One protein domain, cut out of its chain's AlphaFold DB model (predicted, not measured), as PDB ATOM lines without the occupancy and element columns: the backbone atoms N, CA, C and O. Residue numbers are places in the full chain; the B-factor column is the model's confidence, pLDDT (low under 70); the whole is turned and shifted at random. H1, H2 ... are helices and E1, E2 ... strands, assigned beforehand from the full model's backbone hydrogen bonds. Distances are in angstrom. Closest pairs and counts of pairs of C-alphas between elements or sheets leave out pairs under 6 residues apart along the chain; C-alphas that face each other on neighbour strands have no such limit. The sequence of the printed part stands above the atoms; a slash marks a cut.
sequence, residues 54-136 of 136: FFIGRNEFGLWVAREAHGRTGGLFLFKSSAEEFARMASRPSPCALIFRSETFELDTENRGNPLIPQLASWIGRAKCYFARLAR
ATOM      1  N   PHE A  54     266.313 295.687 194.055       86.75
ATOM      2  CA  PHE A  54     266.142 295.091 192.738       86.75
ATOM      3  C   PHE A  54     265.465 296.083 191.802       86.75
ATOM      4  O   PHE A  54     264.406 296.630 192.105       86.75
ATOM      5  N   PHE A  55     266.065 296.274 190.637       87.25
ATOM      6  CA  PHE A  55     265.495 297.005 189.523       87.25
ATOM      7  C   PHE A  55     264.604 296.078 188.704       87.25
ATOM      8  O   PHE A  55     265.046 295.022 188.247       87.25
ATOM      9  N   ILE A  56     263.355 296.489 188.506       88.56
ATOM     10  CA  ILE A  56     262.385 295.808 187.656       88.56
ATOM     11  C   ILE A  56     262.033 296.734 186.498       88.56
ATOM     12  O   ILE A  56     261.530 297.834 186.708       88.56
ATOM     13  N   GLY A  57     262.275 296.296 185.269       90.06
ATOM     14  CA  GLY A  57     262.002 297.088 184.071       90.06
ATOM     15  C   GLY A  57     261.503 296.231 182.921       90.06
ATOM     16  O   GLY A  57     261.298 295.024 183.073       90.06
ATOM     17  N   ARG A  58     261.299 296.856 181.760       88.75
ATOM     18  CA  ARG A  58     260.979 296.144 180.518       88.75
ATOM     19  C   ARG A  58     262.067 296.381 179.488       88.75
ATOM     20  O   ARG A  58     262.504 297.514 179.325       88.75
ATOM     21  N   ASN A  59     262.469 295.343 178.771       86.69
ATOM     22  CA  ASN A  59     263.393 295.494 177.651       86.69
ATOM     23  C   ASN A  59     262.656 295.914 176.366       86.69
ATOM     24  O   ASN A  59     261.423 295.973 176.315       86.69
ATOM     25  N   GLU A  60     263.410 296.158 175.296       81.56
ATOM     26  CA  GLU A  60     262.870 296.507 173.972       81.56
ATOM     27  C   GLU A  60     261.955 295.419 173.367       81.56
ATOM     28  O   GLU A  60     261.011 295.699 172.614       81.56
ATOM     29  N   PHE A  61     262.167 294.160 173.755       78.25
ATOM     30  CA  PHE A  61     261.327 293.022 173.378       78.25
ATOM     31  C   PHE A  61     260.028 292.952 174.197       78.25
ATOM     32  O   PHE A  61     259.151 292.146 173.892       78.25
ATOM     33  N   GLY A  62     259.861 293.824 175.194       82.75
ATOM     34  CA  GLY A  62     258.705 293.882 176.084       82.75
ATOM     35  C   GLY A  62     258.734 292.863 177.225       82.75
ATOM     36  O   GLY A  62     257.731 292.767 177.939       82.75
ATOM     37  N   LEU A  63     259.846 292.145 177.394       86.69
ATOM     38  CA  LEU A  63     260.114 291.203 178.479       86.69
ATOM     39  C   LEU A  63     260.428 291.962 179.765       86.69
ATOM     40  O   LEU A  63     261.065 293.013 179.734       86.69
ATOM     41  N   TRP A  64     260.001 291.408 180.890       89.31
ATOM     42  CA  TRP A  64     260.320 291.922 182.213       89.31
ATOM     43  C   TRP A  64     261.729 291.516 182.612       89.31
ATOM     44  O   TRP A  64     262.126 290.367 182.451       89.31
ATOM     45  N   VAL A  65     262.486 292.453 183.154       87.38
ATOM     46  CA  VAL A  65     263.849 292.231 183.623       87.38
ATOM     47  C   VAL A  65     263.876 292.522 185.111       87.38
ATOM     48  O   VAL A  65     263.410 293.583 185.516       87.38
ATOM     49  N   ALA A  66     264.402 291.594 185.909       89.69
ATOM     50  CA  ALA A  66     264.730 291.822 187.312       89.69
ATOM     51  C   ALA A  66     266.248 291.765 187.477       89.69
ATOM     52  O   ALA A  66     266.866 290.754 187.140       89.69
ATOM     53  N   ARG A  67     266.856 292.824 188.003       86.38
ATOM     54  CA  ARG A  67     268.300 292.897 188.245       86.38
ATOM     55  C   ARG A  67     268.557 293.435 189.637       86.38
ATOM     56  O   ARG A  67     268.007 294.463 190.010       86.38
ATOM     57  N   GLU A  68     269.401 292.764 190.397       84.75
ATOM     58  CA  GLU A  68     269.893 293.284 191.668       84.75
ATOM     59  C   GLU A  68     270.767 294.524 191.439       84.75
ATOM     60  O   GLU A  68     271.530 294.583 190.472       84.75
ATOM     61  N   ALA A  69     270.706 295.506 192.334       79.19
ATOM     62  CA  ALA A  69     271.448 296.750 192.172       79.19
ATOM     63  C   ALA A  69     272.973 296.579 192.166       79.19
ATOM     64  O   ALA A  69     273.663 297.286 191.440       79.19
ATOM     65  N   HIS A  70     273.490 295.579 192.884       72.50
ATOM     66  CA  HIS A  70     274.908 295.209 192.847       72.50
ATOM     67  C   HIS A  70     275.292 294.367 191.619       72.50
ATOM     68  O   HIS A  70     276.435 293.934 191.502       72.50
ATOM     69  N   GLY A  71     274.341 294.060 190.729       72.38
ATOM     70  CA  GLY A  71     274.591 293.307 189.502       72.38
ATOM     71  C   GLY A  71     275.038 291.855 189.703       72.38
ATOM     72  O   GLY A  71     275.499 291.251 188.735       72.38
ATOM     73  N   ARG A  72     274.908 291.277 190.911       72.88
ATOM     74  CA  ARG A  72     275.341 289.892 191.196       72.88
ATOM     75  C   ARG A  72     274.368 288.875 190.618       72.88
ATOM     76  O   ARG A  72     274.782 287.821 190.140       72.88
ATOM     77  N   THR A  73     273.077 289.187 190.681       76.94
ATOM     78  CA  THR A  73     272.009 288.315 190.199       76.94
ATOM     79  C   THR A  73     270.990 289.099 189.383       76.94
ATOM     80  O   THR A  73     270.602 290.217 189.724       76.94
ATOM     81  N   GLY A  74     270.503 288.486 188.310       86.31
ATOM     82  CA  GLY A  74     269.352 288.989 187.584       86.31
ATOM     83  C   GLY A  74     268.764 287.951 186.639       86.31
ATOM     84  O   GLY A  74     269.312 286.862 186.457       86.31
ATOM     85  N   GLY A  75     267.611 288.271 186.072       87.38
ATOM     86  CA  GLY A  75     266.879 287.376 185.196       87.38
ATOM     87  C   GLY A  75     265.897 288.113 184.303       87.38
ATOM     88  O   GLY A  75     265.424 289.203 184.633       87.38
ATOM     89  N   LEU A  76     265.585 287.496 183.163       88.62
ATOM     90  CA  LEU A  76     264.480 287.928 182.315       88.62
ATOM     91  C   LEU A  76     263.256 287.038 182.526       88.62
ATOM     92  O   LEU A  76     263.360 285.832 182.763       88.62
ATOM     93  N   PHE A  77     262.088 287.648 182.376       87.19
ATOM     94  CA  PHE A  77     260.782 287.073 182.644       87.19
ATOM     95  C   PHE A  77     259.765 287.551 181.609       87.19
ATOM     96  O   PHE A  77     259.839 288.657 181.080       87.19
ATOM     97  N   LEU A  78     258.765 286.719 181.332       84.81
ATOM     98  CA  LEU A  78     257.630 287.102 180.484       84.81
ATOM     99  C   LEU A  78     256.611 287.954 181.253       84.81
ATOM    100  O   LEU A  78     255.937 288.796 180.663       84.81
ATOM    101  N   PHE A  79     256.519 287.757 182.570       86.38
ATOM    102  CA  PHE A  79     255.527 288.384 183.440       86.38
ATOM    103  C   PHE A  79     256.180 289.206 184.552       86.38
ATOM    104  O   PHE A  79     257.210 288.818 185.104       86.38
ATOM    105  N   LYS A  80     255.522 290.312 184.924       88.06
ATOM    106  CA  LYS A  80     255.929 291.191 186.032       88.06
ATOM    107  C   LYS A  80     255.968 290.446 187.362       88.06
ATOM    108  O   LYS A  80     256.927 290.577 188.109       88.06
ATOM    109  N   SER A  81     254.950 289.628 187.625       89.50
ATOM    110  CA  SER A  81     254.830 288.836 188.852       89.50
ATOM    111  C   SER A  81     256.018 287.900 189.049       89.50
ATOM    112  O   SER A  81     256.562 287.835 190.143       89.50
ATOM    113  N   SER A  82     256.480 287.235 187.988       88.44
ATOM    114  CA  SER A  82     257.663 286.371 188.052       88.44
ATOM    115  C   SER A  82     258.942 287.157 188.347       88.44
ATOM    116  O   SER A  82     259.782 286.685 189.104       88.44
ATOM    117  N   ALA A  83     259.078 288.364 187.788       88.81
ATOM    118  CA  ALA A  83     260.203 289.251 188.077       88.81
ATOM    119  C   ALA A  83     260.204 289.721 189.547       88.81
ATOM    120  O   ALA A  83     261.244 289.705 190.204       88.81
ATOM    121  N   GLU A  84     259.034 290.083 190.082       87.88
ATOM    122  CA  GLU A  84     258.857 290.461 191.491       87.88
ATOM    123  C   GLU A  84     259.123 289.287 192.441       87.88
ATOM    124  O   GLU A  84     259.791 289.441 193.465       87.88
ATOM    125  N   GLU A  85     258.619 288.100 192.108       88.56
ATOM    126  CA  GLU A  85     258.807 286.904 192.920       88.56
ATOM    127  C   GLU A  85     260.272 286.464 192.939       88.56
ATOM    128  O   GLU A  85     260.799 286.156 194.006       88.56
ATOM    129  N   PHE A  86     260.961 286.530 191.798       87.50
ATOM    130  CA  PHE A  86     262.396 286.280 191.724       87.50
ATOM    131  C   PHE A  86     263.191 287.231 192.621       87.50
ATOM    132  O   PHE A  86     264.032 286.774 193.393       87.50
ATOM    133  N   ALA A  87     262.893 288.532 192.577       87.19
ATOM    134  CA  ALA A  87     263.546 289.515 193.438       87.19
ATOM    135  C   ALA A  87     263.321 289.205 194.931       87.19
ATOM    136  O   ALA A  87     264.267 289.202 195.716       87.19
ATOM    137  N   ARG A  88     262.088 288.837 195.310       86.12
ATOM    138  CA  ARG A  88     261.757 288.409 196.681       86.12
ATOM    139  C   ARG A  88     262.451 287.112 197.092       86.12
ATOM    140  O   ARG A  88     262.777 286.947 198.262       86.12
ATOM    141  N   MET A  89     262.625 286.158 196.177       85.12
ATOM    142  CA  MET A  89     263.342 284.915 196.468       85.12
ATOM    143  C   MET A  89     264.841 285.166 196.634       85.12
ATOM    144  O   MET A  89     265.435 284.638 197.570       85.12
ATOM    145  N   ALA A  90     265.429 285.994 195.770       81.88
ATOM    146  CA  ALA A  90     266.850 286.326 195.796       81.88
ATOM    147  C   ALA A  90     267.258 287.109 197.055       81.88
ATOM    148  O   ALA A  90     268.397 287.000 197.496       81.88
ATOM    149  N   SER A  91     266.335 287.865 197.657       76.38
ATOM    150  CA  SER A  91     266.603 288.663 198.857       76.38
ATOM    151  C   SER A  91     266.328 287.962 200.185       76.38
ATOM    152  O   SER A  91     266.582 288.540 201.247       76.38
ATOM    153  N   ARG A  92     265.745 286.758 200.171       79.62
ATOM    154  CA  ARG A  92     265.393 286.050 201.409       79.62
ATOM    155  C   ARG A  92     266.654 285.717 202.214       79.62
ATOM    156  O   ARG A  92     267.627 285.250 201.630       79.62
ATOM    157  N   PRO A  93     266.634 285.896 203.552       75.06
ATOM    158  CA  PRO A  93     265.481 286.195 204.419       75.06
ATOM    159  C   PRO A  93     265.205 287.694 204.675       75.06
ATOM    160  O   PRO A  93     264.299 288.016 205.440       75.06
ATOM    161  N   SER A  94     265.969 288.605 204.074       76.00
ATOM    162  CA  SER A  94     265.891 290.050 204.334       76.00
ATOM    163  C   SER A  94     264.790 290.772 203.534       76.00
ATOM    164  O   SER A  94     264.413 290.319 202.444       76.00
ATOM    165  N   PRO A  95     264.258 291.902 204.046       74.12
ATOM    166  CA  PRO A  95     263.381 292.768 203.263       74.12
ATOM    167  C   PRO A  95     264.141 293.342 202.059       74.12
ATOM    168  O   PRO A  95     265.275 293.790 202.199       74.12
ATOM    169  N   CYS A  96     263.513 293.341 200.880       79.06
ATOM    170  CA  CYS A  96     264.072 293.925 199.660       79.06
ATOM    171  C   CYS A  96     263.288 295.140 199.187       79.06
ATOM    172  O   CYS A  96     262.058 295.177 199.286       79.06
ATOM    173  N   ALA A  97     263.994 296.084 198.576       84.62
ATOM    174  CA  ALA A  97     263.380 297.178 197.842       84.62
ATOM    175  C   ALA A  97     263.187 296.779 196.370       84.62
ATOM    176  O   ALA A  97     264.117 296.293 195.730       84.62
ATOM    177  N   LEU A  98     261.990 297.002 195.822       86.81
ATOM    178  CA  LEU A  98     261.709 296.825 194.394       86.81
ATOM    179  C   LEU A  98     261.552 298.200 193.746       86.81
ATOM    180  O   LEU A  98     260.680 298.975 194.136       86.81
ATOM    181  N   ILE A  99     262.388 298.495 192.757       87.00
ATOM    182  CA  ILE A  99     262.417 299.777 192.055       87.00
ATOM    183  C   ILE A  99     261.962 299.536 190.618       87.00
ATOM    184  O   ILE A  99     262.640 298.852 189.855       87.00
ATOM    185  N   PHE A 100     260.822 300.107 190.235       85.38
ATOM    186  CA  PHE A 100     260.306 299.983 188.873       85.38
ATOM    187  C   PHE A 100     260.893 301.072 187.967       85.38
ATOM    188  O   PHE A 100     260.695 302.260 188.213       85.38
ATOM    189  N   ARG A 101     261.597 300.670 186.905       76.31
ATOM    190  CA  ARG A 101     262.086 301.562 185.846       76.31
ATOM    191  C   ARG A 101     261.056 301.629 184.719       76.31
ATOM    192  O   ARG A 101     260.644 300.598 184.189       76.31
ATOM    193  N   SER A 102     260.678 302.845 184.334       73.69
ATOM    194  CA  SER A 102     259.865 303.101 183.135       73.69
ATOM    195  C   SER A 102     260.692 303.083 181.843       73.69
ATOM    196  O   SER A 102     260.128 302.989 180.756       73.69
ATOM    197  N   GLU A 103     262.015 303.179 181.963       74.75
ATOM    198  CA  GLU A 103     262.974 303.161 180.855       74.75
ATOM    199  C   GLU A 103     263.223 301.731 180.356       74.75
ATOM    200  O   GLU A 103     263.028 300.759 181.095       74.75
ATOM    201  N   THR A 104     263.672 301.592 179.103       73.56
ATOM    202  CA  THR A 104     264.069 300.287 178.571       73.56
ATOM    203  C   THR A 104     265.265 299.767 179.347       73.56
ATOM    204  O   THR A 104     266.316 300.400 179.374       73.56
ATOM    205  N   PHE A 105     265.085 298.616 179.982       74.94
ATOM    206  CA  PHE A 105     266.066 298.045 180.886       74.94
ATOM    207  C   PHE A 105     266.504 296.683 180.371       74.94
ATOM    208  O   PHE A 105     265.692 295.759 180.267       74.94
ATOM    209  N   GLU A 106     267.782 296.582 180.028       75.81
ATOM    210  CA  GLU A 106     268.406 295.346 179.580       75.81
ATOM    211  C   GLU A 106     269.081 294.637 180.751       75.81
ATOM    212  O   GLU A 106     269.502 295.249 181.735       75.81
ATOM    213  N   LEU A 107     269.131 293.310 180.672       77.56
ATOM    214  CA  LEU A 107     269.830 292.533 181.678       77.56
ATOM    215  C   LEU A 107     271.319 292.481 181.320       77.56
ATOM    216  O   LEU A 107     271.724 291.641 180.525       77.56
ATOM    217  N   ASP A 108     272.123 293.340 181.948       67.38
ATOM    218  CA  ASP A 108     273.591 293.332 181.794       67.38
ATOM    219  C   ASP A 108     274.297 292.228 182.614       67.38
ATOM    220  O   ASP A 108     275.516 292.091 182.569       67.38
ATOM    221  N   THR A 109     273.548 291.460 183.410       67.81
ATOM    222  CA  THR A 109     274.058 290.354 184.237       67.81
ATOM    223  C   THR A 109     273.707 289.011 183.593       67.81
ATOM    224  O   THR A 109     272.735 288.891 182.848       67.81
ATOM    225  N   GLU A 110     274.461 287.962 183.908       67.56
ATOM    226  CA  GLU A 110     274.125 286.612 183.467       67.56
ATOM    227  C   GLU A 110     272.719 286.194 183.938       67.56
ATOM    228  O   GLU A 110     272.343 286.364 185.101       67.56
ATOM    229  N   ASN A 111     271.919 285.669 183.007       77.31
ATOM    230  CA  ASN A 111     270.519 285.346 183.245       77.31
ATOM    231  C   ASN A 111     270.386 284.108 184.142       77.31
ATOM    232  O   ASN A 111     270.376 282.975 183.663       77.31
ATOM    233  N   ARG A 112     270.226 284.346 185.444       73.19
ATOM    234  CA  ARG A 112     269.909 283.327 186.458       73.19
ATOM    235  C   ARG A 112     268.412 283.124 186.679       73.19
ATOM    236  O   ARG A 112     268.025 282.345 187.543       73.19
ATOM    237  N   GLY A 113     267.579 283.835 185.923       73.38
ATOM    238  CA  GLY A 113     266.142 283.606 185.875       73.38
ATOM    239  C   GLY A 113     265.828 282.447 184.938       73.38
ATOM    240  O   GLY A 113     266.094 281.286 185.235       73.38
ATOM    241  N   ASN A 114     265.244 282.758 183.784       72.38
ATOM    242  CA  ASN A 114     264.836 281.745 182.821       72.38
ATOM    243  C   ASN A 114     265.810 281.683 181.622       72.38
ATOM    244  O   ASN A 114     265.810 282.610 180.802       72.38
ATOM    245  N   PRO A 115     266.584 280.591 181.449       71.12
ATOM    246  CA  PRO A 115     267.576 280.466 180.375       71.12
ATOM    247  C   PRO A 115     266.954 280.391 178.972       71.12
ATOM    248  O   PRO A 115     267.646 280.576 177.975       71.12
ATOM    249  N   LEU A 116     265.644 280.152 178.863       66.50
ATOM    250  CA  LEU A 116     264.943 280.083 177.578       66.50
ATOM    251  C   LEU A 116     264.642 281.467 176.992       66.50
ATOM    252  O   LEU A 116     264.366 281.586 175.799       66.50
ATOM    253  N   ILE A 117     264.702 282.520 177.805       75.69
ATOM    254  CA  ILE A 117     264.353 283.876 177.382       75.69
ATOM    255  C   ILE A 117     265.254 284.450 176.278       75.69
ATOM    256  O   ILE A 117     264.688 284.990 175.329       75.69
ATOM    257  N   PRO A 118     266.598 284.328 176.304       69.94
ATOM    258  CA  PRO A 118     267.425 284.776 175.177       69.94
ATOM    259  C   PRO A 118     267.027 284.096 173.859       69.94
ATOM    260  O   PRO A 118     267.041 284.719 172.799       69.94
ATOM    261  N   GLN A 119     266.580 282.841 173.929       68.94
ATOM    262  CA  GLN A 119     266.122 282.095 172.759       68.94
ATOM    263  C   GLN A 119     264.766 282.624 172.269       68.94
ATOM    264  O   GLN A 119     264.584 282.855 171.077       68.94
ATOM    265  N   LEU A 120     263.834 282.894 173.188       70.94
ATOM    266  CA  LEU A 120     262.515 283.468 172.894       70.94
ATOM    267  C   LEU A 120     262.584 284.911 172.374       70.94
ATOM    268  O   LEU A 120     261.790 285.276 171.509       70.94
ATOM    269  N   ALA A 121     263.536 285.724 172.840       72.94
ATOM    270  CA  ALA A 121     263.709 287.106 172.388       72.94
ATOM    271  C   ALA A 121     263.927 287.189 170.865       72.94
ATOM    272  O   ALA A 121     263.313 288.020 170.194       72.94
ATOM    273  N   SER A 122     264.697 286.252 170.299       71.62
ATOM    274  CA  SER A 122     264.897 286.123 168.846       71.62
ATOM    275  C   SER A 122     263.582 285.894 168.084       71.62
ATOM    276  O   SER A 122     263.337 286.489 167.029       71.62
ATOM    277  N   TRP A 123     262.680 285.082 168.642       69.56
ATOM    278  CA  TRP A 123     261.375 284.798 168.041       69.56
ATOM    279  C   TRP A 123     260.420 285.988 168.170       69.56
ATOM    280  O   TRP A 123     259.735 286.334 167.206       69.56
ATOM    281  N   ILE A 124     260.419 286.656 169.326       74.25
ATOM    282  CA  ILE A 124     259.600 287.850 169.582       74.25
ATOM    283  C   ILE A 124     260.015 289.001 168.655       74.25
ATOM    284  O   ILE A 124     259.147 289.669 168.089       74.25
ATOM    285  N   GLY A 125     261.319 289.197 168.429       71.31
ATOM    286  CA  GLY A 125     261.831 290.185 167.475       71.31
ATOM    287  C   GLY A 125     261.328 289.936 166.048       71.31
ATOM    288  O   GLY A 125     260.790 290.843 165.409       71.31
ATOM    289  N   ARG A 126     261.400 288.686 165.569       69.00
ATOM    290  CA  ARG A 126     260.870 288.310 164.243       69.00
ATOM    291  C   ARG A 126     259.357 288.494 164.139       69.00
ATOM    292  O   ARG A 126     258.885 289.001 163.122       69.00
ATOM    293  N   ALA A 127     258.605 288.127 165.176       70.81
ATOM    294  CA  ALA A 127     257.158 288.317 165.208       70.81
ATOM    295  C   ALA A 127     256.779 289.806 165.151       70.81
ATOM    296  O   ALA A 127     255.904 290.180 164.372       70.81
ATOM    297  N   LYS A 128     257.479 290.677 165.893       68.19
ATOM    298  CA  LYS A 128     257.284 292.138 165.828       68.19
ATOM    299  C   LYS A 128     257.463 292.675 164.407       68.19
ATOM    300  O   LYS A 128     256.599 293.406 163.927       68.19
ATOM    301  N   CYS A 129     258.536 292.287 163.713       66.75
ATOM    302  CA  CYS A 129     258.749 292.690 162.321       66.75
ATOM    303  C   CYS A 129     257.674 292.134 161.378       66.75
ATOM    304  O   CYS A 129     257.257 292.829 160.455       66.75
ATOM    305  N   TYR A 130     257.209 290.904 161.611       65.44
ATOM    306  CA  TYR A 130     256.146 290.289 160.819       65.44
ATOM    307  C   TYR A 130     254.820 291.050 160.951       65.44
ATOM    308  O   TYR A 130     254.229 291.431 159.943       65.44
ATOM    309  N   PHE A 131     254.396 291.365 162.178       62.09
ATOM    310  CA  PHE A 131     253.186 292.156 162.409       62.09
ATOM    311  C   PHE A 131     253.318 293.599 161.913       62.09
ATOM    312  O   PHE A 131     252.388 294.109 161.294       62.09
ATOM    313  N   ALA A 132     254.479 294.240 162.092       68.75
ATOM    314  CA  ALA A 132     254.731 295.573 161.539       68.75
ATOM    315  C   ALA A 132     254.646 295.596 160.003       68.75
ATOM    316  O   ALA A 132     254.260 296.603 159.415       68.75
ATOM    317  N   ARG A 133     254.989 294.480 159.350       65.06
ATOM    318  CA  ARG A 133     254.904 294.328 157.895       65.06
ATOM    319  C   ARG A 133     253.488 294.028 157.403       65.06
ATOM    320  O   ARG A 133     253.180 294.385 156.276       65.06
ATOM    321  N   LEU A 134     252.651 293.397 158.226       66.75
ATOM    322  CA  LEU A 134     251.229 293.166 157.938       66.75
ATOM    323  C   LEU A 134     250.357 294.406 158.166       66.75
ATOM    324  O   LEU A 134     249.276 294.500 157.599       66.75
ATOM    325  N   ALA A 135     250.811 295.341 158.997       60.81
ATOM    326  CA  ALA A 135     250.122 296.601 159.265       60.81
ATOM    327  C   ALA A 135     250.410 297.701 158.219       60.81
ATOM    328  O   ALA A 135     250.058 298.859 158.448       60.81
ATOM    329  N   ARG A 136     251.072 297.363 157.106       52.81
ATOM    330  CA  ARG A 136     251.409 298.269 156.001       52.81
ATOM    331  C   ARG A 136     250.623 297.900 154.754       52.81
ATOM    332  O   ARG A 136     250.214 298.848 154.052       52.81
TER     333      ARG A 136
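Overview. This is residues 54 to 136 of the 136 residues of an uncharacterized protein of Bradyrhizobium sp. (strain BTAi1 / ATCC BAA-1182) (UniProt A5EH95). A two-layer body, helix H1 packed along one face of a strongly twisted four-stranded sheet, is followed after a long link by the long helix H2, which points away from the body; residues 129 to 136, of which 129 to 134 belong to H2, stick out free. The 83 printed residues run E1, E2, E3, H1, E4, H2, with mixed sheet E3 E2 E1 E4; the class is mixed, helices and strands. The whole is only just compact, close to loose: radius of gyration of the C-alphas 13.9 A, spans 51 by 24 by 20 A.

Arrangement. E1, residues 54 to 58, E2, 64 to 68, and E3, 74 to 77, form a meander of two hairpins, each strand the antiparallel neighbour of the one before; N 55 and O 67, and N 77 and O 64, are 2.7 A apart. H1, residues 80 to 90, is on the sheet, height 7.6 A; the closest C-alphas of E2 and H1, Ala 66 and Ala 83, are 5.3 A apart. E4, residues 97 to 104, is parallel to its neighbour E1; N 56 and O 99 are 2.8 A apart. E3, H1, E4 make a split strand-helix-strand unit, E2 and E1 between its strands, crossover right-handed. H2, residues 117 to 134, only grazes the sheet. Every O i to N i+4 pair is within hydrogen-bond range in H1, 12 of 14 in H2.

Along the chain. E1 begins at C-alpha 54 (266.142, 295.091, 192.738); E4 is 19.5 A long; H2, 25.2 A, ends at C-alpha 134 (251.229, 293.166, 157.938).

Size, cuts and confidence. The C-alphas farthest apart, of Pro 93 and Arg 136, are 51.8 A apart. The printed part has no cut; the link E4 to H2 is long. pLDDT is under 70 at 17 residues, among them 128 to 136.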